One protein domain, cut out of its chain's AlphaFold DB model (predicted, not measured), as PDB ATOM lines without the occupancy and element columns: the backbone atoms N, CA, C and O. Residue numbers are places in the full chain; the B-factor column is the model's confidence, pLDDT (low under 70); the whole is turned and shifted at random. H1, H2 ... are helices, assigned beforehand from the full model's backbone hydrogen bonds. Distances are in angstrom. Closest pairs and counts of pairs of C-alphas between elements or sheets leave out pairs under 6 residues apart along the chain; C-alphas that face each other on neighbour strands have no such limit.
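What this domain is: This is residues 8 to 66 of the 66 residues of the protein "Transposase" of Bacillus mycoides (UniProt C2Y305). The model is an open arch of helices with an empty middle: H1 and the long link after it, residues 19 to 31, make one leg, H2 bridges the top, and H3 and H4 are at the other end. The link folds back from the end of H1 to reach H2, and H4 folds back toward H3. The printed part has 59 residues with four named helices, in the order H1, H2, H3, H4, and no named strand; its class is all helix. It is extended, with a radius of gyration of the C-alphas of 16.3 A and spans of 39 by 27 by 20 A.

How they stand to each other: H1, residues 8 to 18, is apart from H2, residues 32 to 41. Residues 31 to 43, of which 32 to 41 belong to H2, stand free. H2 and H3, residues 43 to 49, meet only through their tight link of 1 residue. H3 and H4, residues 58 to 65, only just touch, with 3 pairs of C-alphas within 8 A; the closest are those of Ile 45 and Ile 65, 6.1 A apart. Their lines stand at a steep tilt of 51 degrees, and they run opposite ways. H1 is apart from H3 and H4, and H2 is apart from H4. In H1, H2, H3 and H4 every O i to N i+4 pair is within hydrogen-bond range.

Where its parts are: H1 begins at C-alpha 8, (15.549, -37.810, -28.835), and measures 15.9 A from first to last C-alpha. H2 begins at C-alpha 32, (20.985, -51.068, -20.708), and measures 14.5 A. H3 measures 10.0 A. H4 measures 10.2 A and ends at C-alpha 65, (44.550, -45.388, -29.987).

The domain as a whole: The two C-alphas farthest apart, those of Lys 18 and Ser 51, are 40.3 A apart. The link from H1 to H2 is long, with 13 residues, and that from H3 to H4 is short, with 8. The printed part has no cut; its mean pLDDT is 87.7, and no printed residue is under 70.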
ATOM      1  N   ALA A   8      15.194 -38.338 -27.518       89.19
ATOM      2  CA  ALA A   8      15.549 -37.810 -28.835       89.19
ATOM      3  C   ALA A   8      15.801 -38.908 -29.891       89.19
ATOM      4  O   ALA A   8      15.549 -38.696 -31.077       89.19
ATOM      5  N   TYR A   9      16.277 -40.095 -29.487       87.81
ATOM      6  CA  TYR A   9      16.695 -41.132 -30.442       87.81
ATOM      7  C   TYR A   9      15.559 -41.734 -31.279       87.81
ATOM      8  O   TYR A   9      15.768 -41.913 -32.478       87.81
ATOM      9  N   PRO A  10      14.374 -42.061 -30.726       87.12
ATOM     10  CA  PRO A  10      13.265 -42.572 -31.531       87.12
ATOM     11  C   PRO A  10      12.848 -41.618 -32.655       87.12
ATOM     12  O   PRO A  10      12.666 -42.070 -33.783       87.12
ATOM     13  N   ILE A  11      12.777 -40.315 -32.361       89.12
ATOM     14  CA  ILE A  11      12.392 -39.268 -33.320       89.12
ATOM     15  C   ILE A  11      13.427 -39.197 -34.449       89.12
ATOM     16  O   ILE A  11      13.081 -39.348 -35.619       89.12
ATOM     17  N   ALA A  12      14.711 -39.095 -34.096       87.88
ATOM     18  CA  ALA A  12      15.796 -39.053 -35.073       87.88
ATOM     19  C   ALA A  12      15.858 -40.325 -35.943       87.88
ATOM     20  O   ALA A  12      16.096 -40.262 -37.147       87.88
ATOM     21  N   VAL A  13      15.626 -41.507 -35.361       87.75
ATOM     22  CA  VAL A  13      15.620 -42.774 -36.113       87.75
ATOM     23  C   VAL A  13      14.438 -42.847 -37.078       87.75
ATOM     24  O   VAL A  13      14.582 -43.401 -38.170       87.75
ATOM     25  N   GLU A  14      13.279 -42.306 -36.709       87.69
ATOM     26  CA  GLU A  14      12.121 -42.234 -37.598       87.69
ATOM     27  C   GLU A  14      12.377 -41.298 -38.786       87.69
ATOM     28  O   GLU A  14      12.125 -41.681 -39.930       87.69
ATOM     29  N   GLU A  15      12.944 -40.116 -38.543       90.38
ATOM     30  CA  GLU A  15      13.346 -39.173 -39.595       90.38
ATOM     31  C   GLU A  15      14.361 -39.804 -40.553       90.38
ATOM     32  O   GLU A  15      14.151 -39.824 -41.765       90.38
ATOM     33  N   LEU A  16      15.405 -40.446 -40.024       88.31
ATOM     34  CA  LEU A  16      16.420 -41.116 -40.842       88.31
ATOM     35  C   LEU A  16      15.858 -42.282 -41.673       88.31
ATOM     36  O   LEU A  16      16.361 -42.569 -42.766       88.31
ATOM     37  N   ARG A  17      14.818 -42.964 -41.174       86.38
ATOM     38  CA  ARG A  17      14.084 -43.985 -41.937       86.38
ATOM     39  C   ARG A  17      13.270 -43.359 -43.068       86.38
ATOM     40  O   ARG A  17      13.291 -43.902 -44.171       86.38
ATOM     41  N   LYS A  18      12.604 -42.221 -42.828       87.38
ATOM     42  CA  LYS A  18      11.871 -41.467 -43.864       87.38
ATOM     43  C   LYS A  18      12.809 -40.968 -44.963       87.38
ATOM     44  O   LYS A  18      12.498 -41.105 -46.141       87.38
ATOM     45  N   GLU A  19      13.989 -40.482 -44.587       90.12
ATOM     46  CA  GLU A  19      15.013 -40.001 -45.520       90.12
ATOM     47  C   GLU A  19      15.756 -41.125 -46.270       90.12
ATOM     48  O   GLU A  19      16.629 -40.837 -47.087       90.12
ATOM     49  N   LYS A  20      15.452 -42.407 -46.001       83.25
ATOM     50  CA  LYS A  20      16.161 -43.587 -46.543       83.25
ATOM     51  C   LYS A  20      17.682 -43.566 -46.308       83.25
ATOM     52  O   LYS A  20      18.424 -44.270 -46.988       83.25
ATOM     53  N   LYS A  21      18.151 -42.798 -45.319       83.44
ATOM     54  CA  LYS A  21      19.571 -42.713 -44.932       83.44
ATOM     55  C   LYS A  21      20.000 -43.844 -44.000       83.44
ATOM     56  O   LYS A  21      21.186 -44.003 -43.729       83.44
ATOM     57  N   MET A  22      19.045 -44.631 -43.507       80.88
ATOM     58  CA  MET A  22      19.298 -45.790 -42.657       80.88
ATOM     59  C   MET A  22      19.168 -47.106 -43.436       80.88
ATOM     60  O   MET A  22      18.153 -47.313 -44.103       80.88
ATOM     61  N   PRO A  23      20.138 -48.031 -43.305       80.94
ATOM     62  CA  PRO A  23      20.037 -49.370 -43.872       80.94
ATOM     63  C   PRO A  23      18.778 -50.111 -43.401       80.94
ATOM     64  O   PRO A  23      18.458 -50.151 -42.204       80.94
ATOM     65  N   LEU A  24      18.079 -50.730 -44.353       75.69
ATOM     66  CA  LEU A  24      16.920 -51.580 -44.091       75.69
ATOM     67  C   LEU A  24      17.352 -52.785 -43.241       75.69
ATOM     68  O   LEU A  24      18.309 -53.479 -43.570       75.69
ATOM     69  N   GLY A  25      16.656 -53.016 -42.125       77.75
ATOM     70  CA  GLY A  25      16.925 -54.135 -41.210       77.75
ATOM     71  C   GLY A  25      17.631 -53.763 -39.901       77.75
ATOM     72  O   GLY A  25      17.740 -54.605 -39.009       77.75
ATOM     73  N   ILE A  26      18.051 -52.507 -39.708       82.19
ATOM     74  CA  ILE A  26      18.616 -52.087 -38.419       82.19
ATOM     75  C   ILE A  26      17.505 -51.899 -37.375       82.19
ATOM     76  O   ILE A  26      16.666 -50.995 -37.453       82.19
ATOM     77  N   GLN A  27      17.548 -52.734 -36.337       82.62
ATOM     78  CA  GLN A  27      16.705 -52.606 -35.147       82.62
ATOM     79  C   GLN A  27      17.307 -51.613 -34.150       82.62
ATOM     80  O   GLN A  27      18.509 -51.666 -33.868       82.62
ATOM     81  N   LEU A  28      16.475 -50.740 -33.582       83.25
ATOM     82  CA  LEU A  28      16.849 -49.893 -32.450       83.25
ATOM     83  C   LEU A  28      16.730 -50.707 -31.155       83.25
ATOM     84  O   LEU A  28      15.688 -51.305 -30.901       83.25
ATOM     85  N   ARG A  29      17.788 -50.749 -30.343       85.19
ATOM     86  CA  ARG A  29      17.813 -51.473 -29.064       85.19
ATOM     87  C   ARG A  29      18.099 -50.493 -27.933       85.19
ATOM     88  O   ARG A  29      19.162 -49.886 -27.912       85.19
ATOM     89  N   GLN A  30      17.184 -50.391 -26.975       82.88
ATOM     90  CA  GLN A  30      17.318 -49.552 -25.773       82.88
ATOM     91  C   GLN A  30      17.595 -50.403 -24.521       82.88
ATOM     92  O   GLN A  30      16.985 -50.239 -23.459       82.88
ATOM     93  N   VAL A  31      18.491 -51.382 -24.660       87.12
ATOM     94  CA  VAL A  31      18.800 -52.352 -23.604       87.12
ATOM     95  C   VAL A  31      20.051 -51.902 -22.855       87.12
ATOM     96  O   VAL A  31      21.145 -51.893 -23.414       87.12
ATOM     97  N   LYS A  32      19.898 -51.582 -21.563       82.62
ATOM     98  CA  LYS A  32      20.985 -51.068 -20.708       82.62
ATOM     99  C   LYS A  32      22.214 -51.983 -20.697       82.62
ATOM    100  O   LYS A  32      23.331 -51.495 -20.786       82.62
ATOM    101  N   TYR A  33      22.014 -53.300 -20.631       85.50
ATOM    102  CA  TYR A  33      23.122 -54.262 -20.615       85.50
ATOM    103  C   TYR A  33      23.937 -54.238 -21.923       85.50
ATOM    104  O   TYR A  33      25.163 -54.249 -21.872       85.50
ATOM    105  N   LEU A  34      23.273 -54.140 -23.082       84.88
ATOM    106  CA  LEU A  34      23.955 -54.060 -24.376       84.88
ATOM    107  C   LEU A  34      24.723 -52.745 -24.522       84.88
ATOM    108  O   LEU A  34      25.820 -52.743 -25.073       84.88
ATOM    109  N   ASN A  35      24.177 -51.648 -23.989       84.88
ATOM    110  CA  ASN A  35      24.901 -50.381 -23.928       84.88
ATOM    111  C   ASN A  35      26.151 -50.509 -23.063       84.88
ATOM    112  O   ASN A  35      27.208 -50.065 -23.480       84.88
ATOM    113  N   ASN A  36      26.072 -51.183 -21.914       87.19
ATOM    114  CA  ASN A  36      27.238 -51.373 -21.052       87.19
ATOM    115  C   ASN A  36      28.377 -52.137 -21.744       87.19
ATOM    116  O   ASN A  36      29.530 -51.838 -21.466       87.19
ATOM    117  N   ILE A  37      28.085 -53.088 -22.640       88.25
ATOM    118  CA  ILE A  37      29.123 -53.808 -23.401       88.25
ATOM    119  C   ILE A  37      29.853 -52.858 -24.350       88.25
ATOM    120  O   ILE A  37      31.081 -52.807 -24.336       88.25
ATOM    121  N   VAL A  38      29.106 -52.077 -25.135       86.94
ATOM    122  CA  VAL A  38      29.687 -51.051 -26.017       86.94
ATOM    123  C   VAL A  38      30.467 -50.029 -25.186       86.94
ATOM    124  O   VAL A  38      31.577 -49.642 -25.551       86.94
ATOM    125  N   GLU A  39      29.920 -49.651 -24.026       87.50
ATOM    126  CA  GLU A  39      30.565 -48.697 -23.130       87.50
ATOM    127  C   GLU A  39      31.829 -49.258 -22.446       87.50
ATOM    128  O   GLU A  39      32.725 -48.539 -21.999       87.50
ATOM    129  N   GLN A  40      31.919 -50.575 -22.332       90.38
ATOM    130  CA  GLN A  40      33.077 -51.246 -21.770       90.38
ATOM    131  C   GLN A  40      34.185 -51.408 -22.808       90.38
ATOM    132  O   GLN A  40      35.355 -51.226 -22.469       90.38
ATOM    133  N   ASP A  41      33.822 -51.700 -24.055       91.81
ATOM    134  CA  ASP A  41      34.756 -51.882 -25.168       91.81
ATOM    135  C   ASP A  41      35.630 -50.636 -25.377       91.81
ATOM    136  O   ASP A  41      36.860 -50.683 -25.337       91.81
ATOM    137  N   HIS A  42      35.009 -49.458 -25.419       90.19
ATOM    138  CA  HIS A  42      35.747 -48.212 -25.618       90.19
ATOM    139  C   HIS A  42      36.439 -47.667 -24.349       90.19
ATOM    140  O   HIS A  42      37.044 -46.589 -24.377       90.19
ATOM    141  N   ARG A  43      36.361 -48.367 -23.203       93.44
ATOM    142  CA  ARG A  43      36.837 -47.861 -21.900       93.44
ATOM    143  C   ARG A  43      38.337 -47.597 -21.904       93.44
ATOM    144  O   ARG A  43      38.796 -46.634 -21.290       93.44
ATOM    145  N   PHE A  44      39.102 -48.440 -22.593       92.00
ATOM    146  CA  PHE A  44      40.553 -48.288 -22.701       92.00
ATOM    147  C   PHE A  44      40.929 -47.020 -23.463       92.00
ATOM    148  O   PHE A  44      41.751 -46.239 -22.982       92.00
ATOM    149  N   ILE A  45      40.259 -46.772 -24.589       91.25
ATOM    150  CA  ILE A  45      40.460 -45.571 -25.400       91.25
ATOM    151  C   ILE A  45      40.065 -44.333 -24.591       91.25
ATOM    152  O   ILE A  45      40.891 -43.438 -24.419       91.25
ATOM    153  N   LYS A  46      38.860 -44.320 -23.994       90.88
ATOM    154  CA  LYS A  46      38.393 -43.226 -23.120       90.88
ATOM    155  C   LYS A  46      39.381 -42.936 -21.986       90.88
ATOM    156  O   LYS A  46      39.642 -41.775 -21.691       90.88
ATOM    157  N   LYS A  47      39.966 -43.970 -21.367       92.50
ATOM    158  CA  LYS A  47      40.967 -43.811 -20.300       92.50
ATOM    159  C   LYS A  47      42.249 -43.144 -20.804       92.50
ATOM    160  O   LYS A  47      42.746 -42.257 -20.119       92.50
ATOM    161  N   ARG A  48      42.765 -43.542 -21.975       91.38
ATOM    162  CA  ARG A  48      43.981 -42.953 -22.570       91.38
ATOM    163  C   ARG A  48      43.797 -41.477 -22.923       91.38
ATOM    164  O   ARG A  48      44.703 -40.687 -22.696       91.38
ATOM    165  N   VAL A  49      42.627 -41.103 -23.439       91.75
ATOM    166  CA  VAL A  49      42.363 -39.725 -23.890       91.75
ATOM    167  C   VAL A  49      41.805 -38.808 -22.799       91.75
ATOM    168  O   VAL A  49      41.719 -37.607 -23.020       91.75
ATOM    169  N   ARG A  50      41.446 -39.326 -21.614       91.25
ATOM    170  CA  ARG A  50      40.752 -38.562 -20.554       91.25
ATOM    171  C   ARG A  50      41.491 -37.299 -20.102       91.25
ATOM    172  O   ARG A  50      40.844 -36.321 -19.749       91.25
ATOM    173  N   SER A  51      42.821 -37.333 -20.058       90.56
ATOM    174  CA  SER A  51      43.656 -36.194 -19.652       90.56
ATOM    175  C   SER A  51      44.020 -35.264 -20.811       90.56
ATOM    176  O   SER A  51      44.710 -34.269 -20.604       90.56
ATOM    177  N   MET A  52      43.609 -35.593 -22.036       90.62
ATOM    178  CA  MET A  52      43.921 -34.837 -23.243       90.62
ATOM    179  C   MET A  52      42.730 -33.950 -23.615       90.62
ATOM    180  O   MET A  52      41.582 -34.363 -23.497       90.62
ATOM    181  N   ILE A  53      42.993 -32.746 -24.131       85.12
ATOM    182  CA  ILE A  53      41.936 -31.854 -24.657       85.12
ATOM    183  C   ILE A  53      41.312 -32.438 -25.940       85.12
ATOM    184  O   ILE A  53      40.161 -32.169 -26.263       85.12
ATOM    185  N   GLY A  54      42.065 -33.264 -26.669       85.81
ATOM    186  CA  GLY A  54      41.615 -33.941 -27.878       85.81
ATOM    187  C   GLY A  54      42.785 -34.378 -28.753       85.81
ATOM    188  O   GLY A  54      43.936 -33.988 -28.531       85.81
ATOM    189  N   LEU A  55      42.488 -35.189 -29.765       89.19
ATOM    190  CA  LEU A  55      43.460 -35.636 -30.760       89.19
ATOM    191  C   LEU A  55      43.497 -34.605 -31.895       89.19
ATOM    192  O   LEU A  55      42.491 -34.379 -32.558       89.19
ATOM    193  N   LYS A  56      44.649 -33.957 -32.105       89.44
ATOM    194  CA  LYS A  56      44.790 -32.849 -33.073       89.44
ATOM    195  C   LYS A  56      45.066 -33.297 -34.511       89.44
ATOM    196  O   LYS A  56      44.917 -32.503 -35.431       89.44
ATOM    197  N   SER A  57      45.510 -34.537 -34.717       92.94
ATOM    198  CA  SER A  57      45.788 -35.086 -36.048       92.94
ATOM    199  C   SER A  57      45.501 -36.584 -36.094       92.94
ATOM    200  O   SER A  57      45.624 -37.263 -35.073       92.94
ATOM    201  N   PHE A  58      45.178 -37.110 -37.279       92.25
ATOM    202  CA  PHE A  58      44.973 -38.550 -37.477       92.25
ATOM    203  C   PHE A  58      46.217 -39.361 -37.127       92.25
ATOM    204  O   PHE A  58      46.109 -40.371 -36.448       92.25
ATOM    205  N   ARG A  59      47.407 -38.878 -37.498       93.94
ATOM    206  CA  ARG A  59      48.674 -39.538 -37.159       93.94
ATOM    207  C   ARG A  59      48.849 -39.681 -35.644       93.94
ATOM    208  O   ARG A  59      49.215 -40.749 -35.163       93.94
ATOM    209  N   THR A  60      48.554 -38.620 -34.891       90.69
ATOM    210  CA  THR A  60      48.586 -38.640 -33.420       90.69
ATOM    211  C   THR A  60      47.491 -39.539 -32.847       90.69
ATOM    212  O   THR A  60      47.744 -40.272 -31.897       90.69
ATOM    213  N   ALA A  61      46.292 -39.523 -33.435       92.06
ATOM    214  CA  ALA A  61      45.190 -40.381 -33.021       92.06
ATOM    215  C   ALA A  61      45.530 -41.863 -33.181       92.06
ATOM    216  O   ALA A  61      45.359 -42.623 -32.235       92.06
ATOM    217  N   THR A  62      46.076 -42.253 -34.334       93.75
ATOM    218  CA  THR A  62      46.509 -43.626 -34.590       93.75
ATOM    219  C   THR A  62      47.550 -44.056 -33.568       93.75
ATOM    220  O   THR A  62      47.349 -45.083 -32.946       93.75
ATOM    221  N   ALA A  63      48.581 -43.245 -33.309       90.31
ATOM    222  CA  ALA A  63      49.620 -43.583 -32.333       90.31
ATOM    223  C   ALA A  63      49.103 -43.733 -30.886       90.31
ATOM    224  O   ALA A  63      49.680 -44.477 -30.100       90.31
ATOM    225  N   ILE A  64      48.044 -43.007 -30.510       88.88
ATOM    226  CA  ILE A  64      47.484 -43.033 -29.147       88.88
ATOM    227  C   ILE A  64      46.445 -44.152 -28.975       88.88
ATOM    228  O   ILE A  64      46.323 -44.734 -27.891       88.88
ATOM    229  N   ILE A  65      45.660 -44.427 -30.017       89.31
ATOM    230  CA  ILE A  65      44.550 -45.388 -29.987       89.31
ATOM    231  C   ILE A  65      45.020 -46.810 -30.317       89.31
ATOM    232  O   ILE A  65      44.416 -47.746 -29.795       89.31
ATOM    233  N   SER A  66      46.076 -46.967 -31.127       82.06
ATOM    234  CA  SER A  66      46.651 -48.274 -31.487       82.06
ATOM    235  C   SER A  66      47.087 -49.112 -30.288       82.06
ATOM    236  O   SER A  66      47.431 -48.535 -29.224       82.06
TER     237      SER A  66